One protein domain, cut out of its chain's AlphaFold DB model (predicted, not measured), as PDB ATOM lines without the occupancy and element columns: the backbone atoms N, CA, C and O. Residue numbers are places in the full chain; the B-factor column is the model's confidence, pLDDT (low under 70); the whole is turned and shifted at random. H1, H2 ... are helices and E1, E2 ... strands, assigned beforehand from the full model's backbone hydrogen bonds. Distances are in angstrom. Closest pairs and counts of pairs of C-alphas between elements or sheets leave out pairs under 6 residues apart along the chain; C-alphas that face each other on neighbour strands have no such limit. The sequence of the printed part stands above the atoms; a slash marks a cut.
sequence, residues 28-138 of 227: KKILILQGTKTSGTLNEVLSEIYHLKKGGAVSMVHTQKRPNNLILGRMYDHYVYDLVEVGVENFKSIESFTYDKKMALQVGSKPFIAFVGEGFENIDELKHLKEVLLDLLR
ATOM      1  N   LYS A  28     246.237 250.120 185.576       76.75
ATOM      2  CA  LYS A  28     245.584 251.256 184.939       76.75
ATOM      3  C   LYS A  28     244.739 250.763 183.777       76.75
ATOM      4  O   LYS A  28     245.214 250.090 182.861       76.75
ATOM      5  N   LYS A  29     243.457 251.106 183.839       74.62
ATOM      6  CA  LYS A  29     242.551 250.931 182.713       74.62
ATOM      7  C   LYS A  29     242.789 252.072 181.762       74.62
ATOM      8  O   LYS A  29     242.895 253.219 182.176       74.62
ATOM      9  N   ILE A  30     242.790 251.741 180.493       73.31
ATOM     10  CA  ILE A  30     242.853 252.731 179.441       73.31
ATOM     11  C   ILE A  30     241.371 252.861 178.911       73.31
ATOM     12  O   ILE A  30     240.579 251.929 179.110       73.31
ATOM     13  N   LEU A  31     240.933 253.984 178.317       73.81
ATOM     14  CA  LEU A  31     239.716 254.110 177.471       73.81
ATOM     15  C   LEU A  31     239.994 254.275 175.936       73.81
ATOM     16  O   LEU A  31     240.651 255.249 175.600       73.81
ATOM     17  N   ILE A  32     239.490 253.415 175.011       71.25
ATOM     18  CA  ILE A  32     239.567 253.603 173.533       71.25
ATOM     19  C   ILE A  32     238.378 254.428 173.102       71.25
ATOM     20  O   ILE A  32     237.238 254.038 173.332       71.25
ATOM     21  N   LEU A  33     238.665 255.534 172.434       71.25
ATOM     22  CA  LEU A  33     237.690 256.418 171.826       71.25
ATOM     23  C   LEU A  33     238.002 256.474 170.343       71.25
ATOM     24  O   LEU A  33     239.137 256.739 169.968       71.25
ATOM     25  N   GLN A  34     237.003 256.206 169.516       68.44
ATOM     26  CA  GLN A  34     237.094 256.440 168.084       68.44
ATOM     27  C   GLN A  34     236.447 257.792 167.791       68.44
ATOM     28  O   GLN A  34     235.334 258.071 168.239       68.44
ATOM     29  N   GLY A  35     237.168 258.647 167.066       68.62
ATOM     30  CA  GLY A  35     236.614 259.891 166.540       68.62
ATOM     31  C   GLY A  35     235.584 259.638 165.433       68.62
ATOM     32  O   GLY A  35     235.422 258.524 164.947       68.62
ATOM     33  N   THR A  36     234.909 260.696 164.988       70.50
ATOM     34  CA  THR A  36     233.889 260.615 163.922       70.50
ATOM     35  C   THR A  36     234.464 260.305 162.542       70.50
ATOM     36  O   THR A  36     233.767 259.769 161.687       70.50
ATOM     37  N   LYS A  37     235.731 260.655 162.308       69.56
ATOM     38  CA  LYS A  37     236.475 260.341 161.087       69.56
ATOM     39  C   LYS A  37     237.682 259.516 161.501       69.56
ATOM     40  O   LYS A  37     238.524 260.070 162.195       69.56
ATOM     41  N   THR A  38     237.783 258.254 161.091       66.31
ATOM     42  CA  THR A  38     238.981 257.418 161.289       66.31
ATOM     43  C   THR A  38     239.425 256.808 159.962       66.31
ATOM     44  O   THR A  38     238.600 256.501 159.103       66.31
ATOM     45  N   SER A  39     240.737 256.676 159.765       73.75
ATOM     46  CA  SER A  39     241.313 255.970 158.617       73.75
ATOM     47  C   SER A  39     241.372 254.461 158.882       73.75
ATOM     48  O   SER A  39     241.418 254.024 160.033       73.75
ATOM     49  N   GLY A  40     241.385 253.652 157.815       78.38
ATOM     50  CA  GLY A  40     241.488 252.189 157.923       78.38
ATOM     51  C   GLY A  40     242.755 251.736 158.654       78.38
ATOM     52  O   GLY A  40     242.679 250.916 159.561       78.38
ATOM     53  N   THR A  41     243.887 252.380 158.359       78.38
ATOM     54  CA  THR A  41     245.175 252.144 159.032       78.38
ATOM     55  C   THR A  41     245.095 252.355 160.545       78.38
ATOM     56  O   THR A  41     245.624 251.561 161.314       78.38
ATOM     57  N   LEU A  42     244.395 253.397 161.003       74.62
ATOM     58  CA  LEU A  42     244.221 253.655 162.433       74.62
ATOM     59  C   LEU A  42     243.324 252.620 163.115       74.62
ATOM     60  O   LEU A  42     243.550 252.285 164.276       74.62
ATOM     61  N   ASN A  43     242.312 252.107 162.415       78.44
ATOM     62  CA  ASN A  43     241.446 251.063 162.961       78.44
ATOM     63  C   ASN A  43     242.217 249.745 163.158       78.44
ATOM     64  O   ASN A  43     242.010 249.069 164.166       78.44
ATOM     65  N   GLU A  44     243.138 249.413 162.250       78.25
ATOM     66  CA  GLU A  44     244.033 248.256 162.384       78.25
ATOM     67  C   GLU A  44     245.002 248.423 163.563       78.25
ATOM     68  O   GLU A  44     245.061 247.555 164.435       78.25
ATOM     69  N   VAL A  45     245.668 249.583 163.663       76.19
ATOM     70  CA  VAL A  45     246.537 249.936 164.803       76.19
ATOM     71  C   VAL A  45     245.791 249.784 166.133       76.19
ATOM     72  O   VAL A  45     246.309 249.202 167.085       76.19
ATOM     73  N   LEU A  46     244.550 250.274 166.208       72.69
ATOM     74  CA  LEU A  46     243.714 250.158 167.405       72.69
ATOM     75  C   LEU A  46     243.394 248.709 167.768       72.69
ATOM     76  O   LEU A  46     243.418 248.360 168.951       72.69
ATOM     77  N   SER A  47     243.090 247.883 166.768       74.75
ATOM     78  CA  SER A  47     242.816 246.461 166.966       74.75
ATOM     79  C   SER A  47     244.039 245.743 167.544       74.75
ATOM     80  O   SER A  47     243.936 245.013 168.532       74.75
ATOM     81  N   GLU A  48     245.232 246.028 167.020       73.81
ATOM     82  CA  GLU A  48     246.478 245.431 167.511       73.81
ATOM     83  C   GLU A  48     246.841 245.896 168.926       73.81
ATOM     84  O   GLU A  48     247.173 245.076 169.787       73.81
ATOM     85  N   ILE A  49     246.693 247.193 169.212       72.62
ATOM     86  CA  ILE A  49     246.884 247.744 170.561       72.62
ATOM     87  C   ILE A  49     245.900 247.102 171.553       72.62
ATOM     88  O   ILE A  49     246.274 246.782 172.689       72.62
ATOM     89  N   TYR A  50     244.653 246.866 171.136       72.94
ATOM     90  CA  TYR A  50     243.654 246.176 171.950       72.94
ATOM     91  C   TYR A  50     244.073 244.733 172.268       72.94
ATOM     92  O   TYR A  50     244.000 244.307 173.429       72.94
ATOM     93  N   HIS A  51     244.564 243.994 171.269       71.06
ATOM     94  CA  HIS A  51     245.052 242.627 171.455       71.06
ATOM     95  C   HIS A  51     246.285 242.555 172.359       71.06
ATOM     96  O   HIS A  51     246.375 241.648 173.191       71.06
ATOM     97  N   LEU A  52     247.186 243.537 172.270       68.25
ATOM     98  CA  LEU A  52     248.384 243.603 173.105       68.25
ATOM     99  C   LEU A  52     248.058 243.828 174.590       68.25
ATOM    100  O   LEU A  52     248.772 243.329 175.462       68.25
ATOM    101  N   LYS A  53     246.984 244.569 174.899       67.06
ATOM    102  CA  LYS A  53     246.712 245.040 176.266       67.06
ATOM    103  C   LYS A  53     245.516 244.395 176.971       67.06
ATOM    104  O   LYS A  53     245.317 244.707 178.142       67.06
ATOM    105  N   LYS A  54     244.736 243.527 176.304       57.22
ATOM    106  CA  LYS A  54     243.507 242.845 176.790       57.22
ATOM    107  C   LYS A  54     243.089 243.240 178.223       57.22
ATOM    108  O   LYS A  54     243.402 242.543 179.184       57.22
ATOM    109  N   GLY A  55     242.390 244.371 178.369       48.88
ATOM    110  CA  GLY A  55     241.987 244.883 179.692       48.88
ATOM    111  C   GLY A  55     242.174 246.382 179.951       48.88
ATOM    112  O   GLY A  55     241.964 246.835 181.074       48.88
ATOM    113  N   GLY A  56     242.508 247.180 178.941       44.78
ATOM    114  CA  GLY A  56     242.575 248.637 179.027       44.78
ATOM    115  C   GLY A  56     242.612 249.219 177.618       44.78
ATOM    116  O   GLY A  56     243.107 248.579 176.702       44.78
ATOM    117  N   ALA A  57     242.015 250.382 177.424       44.50
ATOM    118  CA  ALA A  57     241.654 250.946 176.131       44.50
ATOM    119  C   ALA A  57     242.352 252.312 175.726       44.50
ATOM    120  O   ALA A  57     242.496 253.212 176.497       44.50
ATOM    121  N   VAL A  58     242.854 252.570 174.527       47.00
ATOM    122  CA  VAL A  58     243.576 253.810 174.119       47.00
ATOM    123  C   VAL A  58     242.733 254.851 173.351       47.00
ATOM    124  O   VAL A  58     242.232 254.541 172.276       47.00
ATOM    125  N   SER A  59     242.582 256.093 173.834       38.19
ATOM    126  CA  SER A  59     241.730 257.116 173.186       38.19
ATOM    127  C   SER A  59     242.350 257.635 171.884       38.19
ATOM    128  O   SER A  59     243.554 257.827 171.829       38.19
ATOM    129  N   MET A  60     241.555 257.867 170.833       49.38
ATOM    130  CA  MET A  60     242.036 258.343 169.530       49.38
ATOM    131  C   MET A  60     241.170 259.442 168.922       49.38
ATOM    132  O   MET A  60     239.940 259.394 168.943       49.38
ATOM    133  N   VAL A  61     241.837 260.414 168.297       44.69
ATOM    134  CA  VAL A  61     241.213 261.501 167.540       44.69
ATOM    135  C   VAL A  61     241.935 261.630 166.202       44.69
ATOM    136  O   VAL A  61     243.119 261.934 166.172       44.69
ATOM    137  N   HIS A  62     241.220 261.448 165.092       43.25
ATOM    138  CA  HIS A  62     241.742 261.707 163.747       43.25
ATOM    139  C   HIS A  62     241.172 263.027 163.199       43.25
ATOM    140  O   HIS A  62     239.972 263.291 163.297       43.25
ATOM    141  N   THR A  63     242.033 263.863 162.604       42.31
ATOM    142  CA  THR A  63     241.698 265.197 162.069       42.31
ATOM    143  C   THR A  63     242.289 265.396 160.668       42.31
ATOM    144  O   THR A  63     243.424 265.025 160.410       42.31
ATOM    145  N   GLN A  64     241.554 266.057 159.761       44.28
ATOM    146  CA  GLN A  64     241.960 266.289 158.358       44.28
ATOM    147  C   GLN A  64     243.262 267.095 158.172       44.28
ATOM    148  O   GLN A  64     243.881 266.994 157.122       44.28
ATOM    149  N   LYS A  65     243.696 267.877 159.170       53.25
ATOM    150  CA  LYS A  65     244.987 268.592 159.151       53.25
ATOM    151  C   LYS A  65     246.183 267.731 159.594       53.25
ATOM    152  O   LYS A  65     247.315 268.139 159.372       53.25
ATOM    153  N   ARG A  66     245.944 266.586 160.251       60.03
ATOM    154  CA  ARG A  66     246.963 265.666 160.795       60.03
ATOM    155  C   ARG A  66     246.496 264.220 160.559       60.03
ATOM    156  O   ARG A  66     245.848 263.647 161.443       60.03
ATOM    157  N   PRO A  67     246.721 263.656 159.355       64.88
ATOM    158  CA  PRO A  67     246.309 262.288 159.059       64.88
ATOM    159  C   PRO A  67     247.030 261.310 159.995       64.88
ATOM    160  O   PRO A  67     248.172 261.541 160.374       64.88
ATOM    161  N   ASN A  68     246.355 260.222 160.369       71.06
ATOM    162  CA  ASN A  68     246.918 259.150 161.201       71.06
ATOM    163  C   ASN A  68     247.506 259.593 162.561       71.06
ATOM    164  O   ASN A  68     248.442 258.975 163.058       71.06
ATOM    165  N   ASN A  69     246.964 260.647 163.179       73.94
ATOM    166  CA  ASN A  69     247.398 261.096 164.504       73.94
ATOM    167  C   ASN A  69     246.710 260.302 165.630       73.94
ATOM    168  O   ASN A  69     245.499 260.070 165.597       73.94
ATOM    169  N   LEU A  70     247.484 259.913 166.637       73.00
ATOM    170  CA  LEU A  70     247.058 259.227 167.852       73.00
ATOM    171  C   LEU A  70     247.320 260.155 169.041       73.00
ATOM    172  O   LEU A  70     248.431 260.640 169.217       73.00
ATOM    173  N   ILE A  71     246.304 260.394 169.869       77.69
ATOM    174  CA  ILE A  71     246.442 261.217 171.074       77.69
ATOM    175  C   ILE A  71     246.463 260.298 172.288       77.69
ATOM    176  O   ILE A  71     245.440 259.739 172.672       77.69
ATOM    177  N   LEU A  72     247.625 260.156 172.908       75.75
ATOM    178  CA  LEU A  72     247.782 259.446 174.169       75.75
ATOM    179  C   LEU A  72     247.628 260.443 175.307       75.75
ATOM    180  O   LEU A  72     248.292 261.468 175.314       75.75
ATOM    181  N   GLY A  73     246.789 260.151 176.291       78.69
ATOM    182  CA  GLY A  73     246.686 261.003 177.469       78.69
ATOM    183  C   GLY A  73     246.413 260.201 178.722       78.69
ATOM    184  O   GLY A  73     245.730 259.170 178.669       78.69
ATOM    185  N   ARG A  74     246.950 260.665 179.852       83.19
ATOM    186  CA  ARG A  74     246.656 260.090 181.165       83.19
ATOM    187  C   ARG A  74     245.662 260.979 181.891       83.19
ATOM    188  O   ARG A  74     245.636 262.201 181.749       83.19
ATOM    189  N   MET A  75     244.825 260.338 182.693       80.94
ATOM    190  CA  MET A  75     243.920 261.027 183.599       80.94
ATOM    191  C   MET A  75     244.367 260.778 185.033       80.94
ATOM    192  O   MET A  75     244.713 259.650 185.387       80.94
ATOM    193  N   TYR A  76     244.301 261.814 185.855       84.25
ATOM    194  CA  TYR A  76     244.499 261.739 187.292       84.25
ATOM    195  C   TYR A  76     243.252 262.279 187.985       84.25
ATOM    196  O   TYR A  76     242.825 263.394 187.704       84.25
ATOM    197  N   ASP A  77     242.633 261.461 188.835       84.62
ATOM    198  CA  ASP A  77     241.383 261.793 189.537       84.62
ATOM    199  C   ASP A  77     240.298 262.409 188.628       84.62
ATOM    200  O   ASP A  77     239.665 263.410 188.941       84.62
ATOM    201  N   HIS A  78     240.109 261.821 187.443       83.19
ATOM    202  CA  HIS A  78     239.167 262.286 186.411       83.19
ATOM    203  C   HIS A  78     239.494 263.632 185.742       83.19
ATOM    204  O   HIS A  78     238.741 264.062 184.865       83.19
ATOM    205  N   TYR A  79     240.633 264.241 186.058       84.38
ATOM    206  CA  TYR A  79     241.195 265.371 185.325       84.38
ATOM    207  C   TYR A  79     242.243 264.889 184.327       84.38
ATOM    208  O   TYR A  79     242.881 263.855 184.527       84.38
ATOM    209  N   VAL A  80     242.410 265.617 183.225       83.69
ATOM    210  CA  VAL A  80     243.462 265.303 182.254       83.69
ATOM    211  C   VAL A  80     244.797 265.753 182.835       83.69
ATOM    212  O   VAL A  80     244.927 266.905 183.239       83.69
ATOM    213  N   TYR A  81     245.752 264.829 182.919       85.94
ATOM    214  CA  TYR A  81     247.083 265.107 183.448       85.94
ATOM    215  C   TYR A  81     248.005 265.582 182.327       85.94
ATOM    216  O   TYR A  81     248.561 266.673 182.387       85.94
ATOM    217  N   ASP A  82     248.100 264.782 181.271       84.88
ATOM    218  CA  ASP A  82     248.927 265.043 180.105       84.88
ATOM    219  C   ASP A  82     248.271 264.516 178.828       84.88
ATOM    220  O   ASP A  82     247.447 263.596 178.852       84.88
ATOM    221  N   LEU A  83     248.635 265.134 177.704       81.44
ATOM    222  CA  LEU A  83     248.295 264.669 176.368       81.44
ATOM    223  C   LEU A  83     249.537 264.756 175.485       81.44
ATOM    224  O   LEU A  83     250.222 265.775 175.456       81.44
ATOM    225  N   VAL A  84     249.777 263.694 174.731       80.88
ATOM    226  CA  VAL A  84     250.865 263.556 173.773       80.88
ATOM    227  C   VAL A  84     250.265 263.137 172.446       80.88
ATOM    228  O   VAL A  84     249.533 262.152 172.362       80.88
ATOM    229  N   GLU A  85     250.579 263.887 171.399       80.88
ATOM    230  CA  GLU A  85     250.184 263.549 170.038       80.88
ATOM    231  C   GLU A  85     251.312 262.789 169.339       80.88
ATOM    232  O   GLU A  85     252.471 263.201 169.382       80.88
ATOM    233  N   VAL A  86     250.968 261.678 168.694       78.44
ATOM    234  CA  VAL A  86     251.897 260.800 167.985       78.44
ATOM    235  C   VAL A  86     251.330 260.505 166.600       78.44
ATOM    236  O   VAL A  86     250.279 259.883 166.467       78.44
ATOM    237  N   GLY A  87     252.038 260.928 165.556       79.75
ATOM    238  CA  GLY A  87     251.704 260.575 164.177       79.75
ATOM    239  C   GLY A  87     252.136 259.148 163.847       79.75
ATOM    240  O   GLY A  87     253.274 258.769 164.121       79.75
ATOM    241  N   VAL A  88     251.242 258.357 163.253       75.00
ATOM    242  CA  VAL A  88     251.561 257.013 162.758       75.00
ATOM    243  C   VAL A  88     251.890 257.083 161.271       75.00
ATOM    244  O   VAL A  88     251.033 257.388 160.437       75.00
ATOM    245  N   GLU A  89     253.126 256.727 160.936       75.19
ATOM    246  CA  GLU A  89     253.611 256.608 159.562       75.19
ATOM    247  C   GLU A  89     254.037 255.166 159.271       75.19
ATOM    248  O   GLU A  89     254.537 254.469 160.153       75.19
ATOM    249  N   ASN A  90     253.844 254.716 158.026       75.12
ATOM    250  CA  ASN A  90     254.301 253.407 157.536       75.12
ATOM    251  C   ASN A  90     253.898 252.209 158.417       75.12
ATOM    252  O   ASN A  90     254.700 251.306 158.661       75.12
ATOM    253  N   PHE A  91     252.649 252.190 158.889       74.06
ATOM    254  CA  PHE A  91     252.131 251.075 159.678       74.06
ATOM    255  C   PHE A  91     252.201 249.756 158.895       74.06
ATOM    256  O   PHE A  91     251.769 249.675 157.744       74.06
ATOM    257  N   LYS A  92     252.732 248.719 159.545       76.12
ATOM    258  CA  LYS A  92     252.712 247.335 159.068       76.12
ATOM    259  C   LYS A  92     252.016 246.488 160.115       76.12
ATOM    260  O   LYS A  92     252.467 246.456 161.258       76.12
ATOM    261  N   SER A  93     250.959 245.797 159.707       71.69
ATOM    262  CA  SER A  93     250.216 244.923 160.609       71.69
ATOM    263  C   SER A  93     251.075 243.755 161.095       71.69
ATOM    264  O   SER A  93     251.913 243.239 160.349       71.69
ATOM    265  N   ILE A  94     250.823 243.298 162.323       69.88
ATOM    266  CA  ILE A  94     251.445 242.115 162.928       69.88
ATOM    267  C   ILE A  94     251.296 240.858 162.055       69.88
ATOM    268  O   ILE A  94     252.193 240.017 162.040       69.88
ATOM    269  N   GLU A  95     250.210 240.757 161.282       72.50
ATOM    270  CA  GLU A  95     249.946 239.642 160.363       72.50
ATOM    271  C   GLU A  95     250.907 239.612 159.168       72.50
ATOM    272  O   GLU A  95     251.194 238.548 158.623       72.50
ATOM    273  N   SER A  96     251.432 240.776 158.771       75.19
ATOM    274  CA  SER A  96     252.362 240.892 157.640       75.19
ATOM    275  C   SER A  96     253.769 240.382 157.958       75.19
ATOM    276  O   SER A  96     254.583 240.187 157.054       75.19
ATOM    277  N   PHE A  97     254.071 240.153 159.236       75.06
ATOM    278  CA  PHE A  97     255.360 239.633 159.656       75.06
ATOM    279  C   PHE A  97     255.356 238.104 159.611       75.06
ATOM    280  O   PHE A  97     254.540 237.426 160.237       75.06
ATOM    281  N   THR A  98     256.317 237.538 158.888       71.88
ATOM    282  CA  THR A  98     256.515 236.090 158.804       71.88
ATOM    283  C   THR A  98     257.207 235.591 160.070       71.88
ATOM    284  O   THR A  98     258.434 235.598 160.155       71.88
ATOM    285  N   TYR A  99     256.426 235.176 161.064       67.19
ATOM    286  CA  TYR A  99     256.939 234.514 162.265       67.19
ATOM    287  C   TYR A  99     256.741 233.000 162.208       67.19
ATOM    288  O   TYR A  99     255.738 232.500 161.688       67.19
ATOM    289  N   ASP A 100     257.653 232.265 162.845       65.31
ATOM    290  CA  ASP A 100     257.411 230.871 163.189       65.31
ATOM    291  C   ASP A 100     256.209 230.793 164.134       65.31
ATOM    292  O   ASP A 100     256.245 231.293 165.260       65.31
ATOM    293  N   LYS A 101     255.135 230.122 163.698       62.22
ATOM    294  CA  LYS A 101     253.856 230.002 164.430       62.22
ATOM    295  C   LYS A 101     254.000 229.477 165.871       62.22
ATOM    296  O   LYS A 101     253.090 229.647 166.673       62.22
ATOM    297  N   LYS A 102     255.140 228.861 166.217       59.38
ATOM    298  CA  LYS A 102     255.481 228.394 167.572       59.38
ATOM    299  C   LYS A 102     255.890 229.520 168.541       59.38
ATOM    300  O   LYS A 102     255.730 229.335 169.741       59.38
ATOM    301  N   MET A 103     256.377 230.664 168.049       57.78
ATOM    302  CA  MET A 103     256.715 231.861 168.847       57.78
ATOM    303  C   MET A 103     255.614 232.935 168.810       57.78
ATOM    304  O   MET A 103     255.841 234.070 169.226       57.78
ATOM    305  N   ALA A 104     254.419 232.600 168.313       60.59
ATOM    306  CA  ALA A 104     253.318 233.549 168.219       60.59
ATOM    307  C   ALA A 104     252.946 234.115 169.602       60.59
ATOM    308  O   ALA A 104     252.791 233.374 170.581       60.59
ATOM    309  N   LEU A 105     252.803 235.442 169.651       59.94
ATOM    310  CA  LEU A 105     252.508 236.213 170.853       59.94
ATOM    311  C   LEU A 105     251.227 235.684 171.517       59.94
ATOM    312  O   LEU A 105     250.141 235.742 170.940       59.94
ATOM    313  N   GLN A 106     251.347 235.153 172.732       66.19
ATOM    314  CA  GLN A 106     250.185 234.703 173.494       66.19
ATOM    315  C   GLN A 106     249.465 235.919 174.076       66.19
ATOM    316  O   GLN A 106     250.071 236.761 174.737       66.19
ATOM    317  N   VAL A 107     248.155 236.014 173.852       63.62
ATOM    318  CA  VAL A 107     247.356 237.150 174.325       63.62
ATOM    319  C   VAL A 107     247.437 237.242 175.854       63.62
ATOM    320  O   VAL A 107     247.034 236.317 176.557       63.62
ATOM    321  N   GLY A 108     247.929 238.371 176.370       65.31
ATOM    322  CA  GLY A 108     248.149 238.589 177.806       65.31
ATOM    323  C   GLY A 108     249.593 238.382 178.278       65.31
ATOM    324  O   GLY A 108     249.875 238.603 179.457       65.31
ATOM    325  N   SER A 109     250.523 238.016 177.389       70.44
ATOM    326  CA  SER A 109     251.954 238.062 177.694       70.44
ATOM    327  C   SER A 109     252.394 239.498 177.982       70.44
ATOM    328  O   SER A 109     252.032 240.420 177.250       70.44
ATOM    329  N   LYS A 110     253.206 239.695 179.023       71.62
ATOM    330  CA  LYS A 110     253.741 241.017 179.354       71.62
ATOM    331  C   LYS A 110     254.717 241.468 178.255       71.62
ATOM    332  O   LYS A 110     255.722 240.785 178.061       71.62
ATOM    333  N   PRO A 111     254.464 242.594 177.563       72.69
ATOM    334  CA  PRO A 111     255.358 243.060 176.513       72.69
ATOM    335  C   PRO A 111     256.690 243.533 177.104       72.69
ATOM    336  O   PRO A 111     256.734 244.130 178.185       72.69
ATOM    337  N   PHE A 112     257.771 243.282 176.370       74.25
ATOM    338  CA  PHE A 112     259.082 243.874 176.614       74.25
ATOM    339  C   PHE A 112     259.277 245.043 175.647       74.25
ATOM    340  O   PHE A 112     259.031 244.900 174.452       74.25
ATOM    341  N   ILE A 113     259.691 246.199 176.164       76.06
ATOM    342  CA  ILE A 113     259.885 247.421 175.375       76.06
ATOM    343  C   ILE A 113     261.326 247.865 175.564       76.06
ATOM    344  O   ILE A 113     261.768 248.061 176.697       76.06
ATOM    345  N   ALA A 114     262.028 248.054 174.452       80.25
ATOM    346  CA  ALA A 114     263.351 248.653 174.417       80.25
ATOM    347  C   ALA A 114     263.258 250.020 173.733       80.25
ATOM    348  O   ALA A 114     262.791 250.121 172.601       80.25
ATOM    349  N   PHE A 115     263.700 251.068 174.425       84.50
ATOM    350  CA  PHE A 115     263.864 252.397 173.843       84.50
ATOM    351  C   PHE A 115     265.301 252.507 173.342       84.50
ATOM    352  O   PHE A 115     266.232 252.463 174.144       84.50
ATOM    353  N   VAL A 116     265.478 252.599 172.025       85.94
ATOM    354  CA  VAL A 116     266.794 252.700 171.387       85.94
ATOM    355  C   VAL A 116     267.002 254.142 170.933       85.94
ATOM    356  O   VAL A 116     266.193 254.667 170.173       85.94
ATOM    357  N   GLY A 117     268.081 254.771 171.402       83.25
ATOM    358  CA  GLY A 117     268.480 256.129 171.030       83.25
ATOM    359  C   GLY A 117     268.629 257.075 172.224       83.25
ATOM    360  O   GLY A 117     267.842 257.039 173.168       83.25
ATOM    361  N   GLU A 118     269.626 257.959 172.157       84.94
ATOM    362  CA  GLU A 118     269.969 258.918 173.223       84.94
ATOM    363  C   GLU A 118     268.913 260.024 173.404       84.94
ATOM    364  O   GLU A 118     268.788 260.621 174.473       84.94
ATOM    365  N   GLY A 119     268.096 260.278 172.375       83.88
ATOM    366  CA  GLY A 119     267.041 261.293 172.415       83.88
ATOM    367  C   GLY A 119     266.031 261.077 173.548       83.88
ATOM    368  O   GLY A 119     265.559 262.048 174.129       83.88
ATOM    369  N   PHE A 120     265.764 259.824 173.930       83.31
ATOM    370  CA  PHE A 120     264.845 259.481 175.022       83.31
ATOM    371  C   PHE A 120     265.344 259.865 176.421       83.31
ATOM    372  O   PHE A 120     264.562 259.816 177.371       83.31
ATOM    373  N   GLU A 121     266.625 260.206 176.569       85.75
ATOM    374  CA  GLU A 121     267.224 260.637 177.839       85.75
ATOM    375  C   GLU A 121     267.644 262.104 177.827       85.75
ATOM    376  O   GLU A 121     267.784 262.705 178.889       85.75
ATOM    377  N   ASN A 122     267.785 262.704 176.646       90.12
ATOM    378  CA  ASN A 122     268.231 264.087 176.511       90.12
ATOM    379  C   ASN A 122     267.077 265.055 176.222       90.12
ATOM    380  O   ASN A 122     267.080 266.164 176.747       90.12
ATOM    381  N   ILE A 123     266.070 264.638 175.447       91.31
ATOM    382  CA  ILE A 123     264.961 265.498 175.012       91.31
ATOM    383  C   ILE A 123     263.747 265.266 175.913       91.31
ATOM    384  O   ILE A 123     263.246 264.145 176.016       91.31
ATOM    385  N   ASP A 124     263.245 266.328 176.540       89.00
ATOM    386  CA  ASP A 124     262.150 266.236 177.512       89.00
ATOM    387  C   ASP A 124     260.836 265.731 176.898       89.00
ATOM    388  O   ASP A 124     260.119 264.954 177.526       89.00
ATOM    389  N   GLU A 125     260.563 266.060 175.635       85.94
ATOM    390  CA  GLU A 125     259.406 265.545 174.889       85.94
ATOM    391  C   GLU A 125     259.470 264.017 174.714       85.94
ATOM    392  O   GLU A 125     258.480 263.312 174.918       85.94
ATOM    393  N   LEU A 126     260.654 263.478 174.398       84.75
ATOM    394  CA  LEU A 126     260.857 262.037 174.238       84.75
ATOM    395  C   LEU A 126     260.905 261.309 175.584       84.75
ATOM    396  O   LEU A 126     260.419 260.179 175.674       84.75
ATOM    397  N   LYS A 127     261.422 261.945 176.643       88.56
ATOM    398  CA  LYS A 127     261.294 261.432 178.019       88.56
ATOM    399  C   LYS A 127     259.828 261.296 178.407       88.56
ATOM    400  O   LYS A 127     259.417 260.249 178.905       88.56
ATOM    401  N   HIS A 128     259.035 262.327 178.129       86.25
ATOM    402  CA  HIS A 128     257.612 262.325 178.423       86.25
ATOM    403  C   HIS A 128     256.876 261.229 177.641       86.25
ATOM    404  O   HIS A 128     256.137 260.435 178.224       86.25
ATOM    405  N   LEU A 129     257.165 261.087 176.341       84.62
ATOM    406  CA  LEU A 129     256.636 259.995 175.522       84.62
ATOM    407  C   LEU A 129     257.029 258.612 176.076       84.62
ATOM    408  O   LEU A 129     256.186 257.717 176.156       84.62
ATOM    409  N   LYS A 130     258.287 258.432 176.502       85.88
ATOM    410  CA  LYS A 130     258.779 257.196 177.137       85.88
ATOM    411  C   LYS A 130     257.987 256.859 178.399       85.88
ATOM    412  O   LYS A 130     257.596 255.705 178.577       85.88
ATOM    413  N   GLU A 131     257.717 257.838 179.257       85.75
ATOM    414  CA  GLU A 131     256.916 257.642 180.470       85.75
ATOM    415  C   GLU A 131     255.468 257.256 180.160       85.75
ATOM    416  O   GLU A 131     254.954 256.300 180.749       85.75
ATOM    417  N   VAL A 132     254.829 257.947 179.211       82.38
ATOM    418  CA  VAL A 132     253.453 257.654 178.786       82.38
ATOM    419  C   VAL A 132     253.357 256.246 178.194       82.38
ATOM    420  O   VAL A 132     252.477 255.478 178.586       82.38
ATOM    421  N   LEU A 133     254.287 255.854 177.317       79.38
ATOM    422  CA  LEU A 133     254.315 254.518 176.707       79.38
ATOM    423  C   LEU A 133     254.570 253.408 177.732       79.38
ATOM    424  O   LEU A 133     253.939 252.348 177.673       79.38
ATOM    425  N   LEU A 134     255.464 253.647 178.696       81.00
ATOM    426  CA  LEU A 134     255.703 252.714 179.794       81.00
ATOM    427  C   LEU A 134     254.445 252.525 180.639       81.00
ATOM    428  O   LEU A 134     254.086 251.390 180.941       81.00
ATOM    429  N   ASP A 135     253.765 253.606 181.010       79.25
ATOM    430  CA  ASP A 135     252.540 253.539 181.809       79.25
ATOM    431  C   ASP A 135     251.401 252.831 181.056       79.25
ATOM    432  O   ASP A 135     250.668 252.022 181.628       79.25
ATOM    433  N   LEU A 136     251.315 253.054 179.741       75.56
ATOM    434  CA  LEU A 136     250.330 252.431 178.861       75.56
ATOM    435  C   LEU A 136     250.514 250.913 178.765       75.56
ATOM    436  O   LEU A 136     249.555 250.143 178.865       75.56
ATOM    437  N   LEU A 137     251.753 250.457 178.580       72.38
ATOM    438  CA  LEU A 137     252.055 249.063 178.254       72.38
ATOM    439  C   LEU A 137     252.451 248.221 179.478       72.38
ATOM    440  O   LEU A 137     252.417 246.991 179.412       72.38
ATOM    441  N   ARG A 138     252.695 248.833 180.645       69.88
ATOM    442  CA  ARG A 138     252.854 248.120 181.927       69.88
ATOM    443  C   ARG A 138     251.553 247.407 182.321       69.88
ATOM    444  O   ARG A 138     250.546 248.038 182.626       69.88
TER     445      ARG A 138
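Overview. This is residues 28 to 138 of the 227 residues of the protein "Ribosome production factor 2 homolog" of Hibiscus syriacus (UniProt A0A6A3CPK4). What is the shape? A two-strand antiparallel hairpin, E1 - E2, has H3 packed on it and H1 near the far end of H3, while residues 96 to 104 of a long loop stick out. What builds it? The 111 printed residues, under half in named elements, run H1 E1 E2 H2 H3, mixed in class; the whole is compact, radius of gyration of the C-alphas 15.0 A, spanning 42 by 35 by 28 A.

Arrangement. Where is H1? H1, residues 40 to 53, is close but not clearly touching H3, residues 124 to 137; closest C-alphas, Lys 53 and Leu 137, 7.0 A; steep tilt, 63 degrees, the same way. How do strands pair? E1, residues 69 to 76, and E2, residues 79 to 87, form a hairpin, antiparallel at 161 degrees; N 72 and O 84 are within hydrogen-bond range, 2.8 A. What meets H3? The closest C-alphas of E1 and H3, Leu 72 and Val 132, are 7.5 A apart. H2, residues 119 to 122, touches H3 only at the corner, with H3 residues 126 to 130 alone; closest C-alphas, Phe 120 and Leu 126, 4.8 A. Are helices bonded? Every O i to N i+4 pair is within range in H1 and H3; H2 is too short for one.

Along the chain. Where does H1 begin? C-alpha 40 is at (241.488, 252.189, 157.923); H1 is 20.4 A long, E2 24.1 A. Where does H3 end? C-alpha 137 is at (252.055, 249.063, 178.254).

Size, cuts and confidence. Which links are long? H1 to E1 and E2 to H2; the printed part has no cut. Where is confidence low? Residues under 70 include 52 to 67 and 99 to 108.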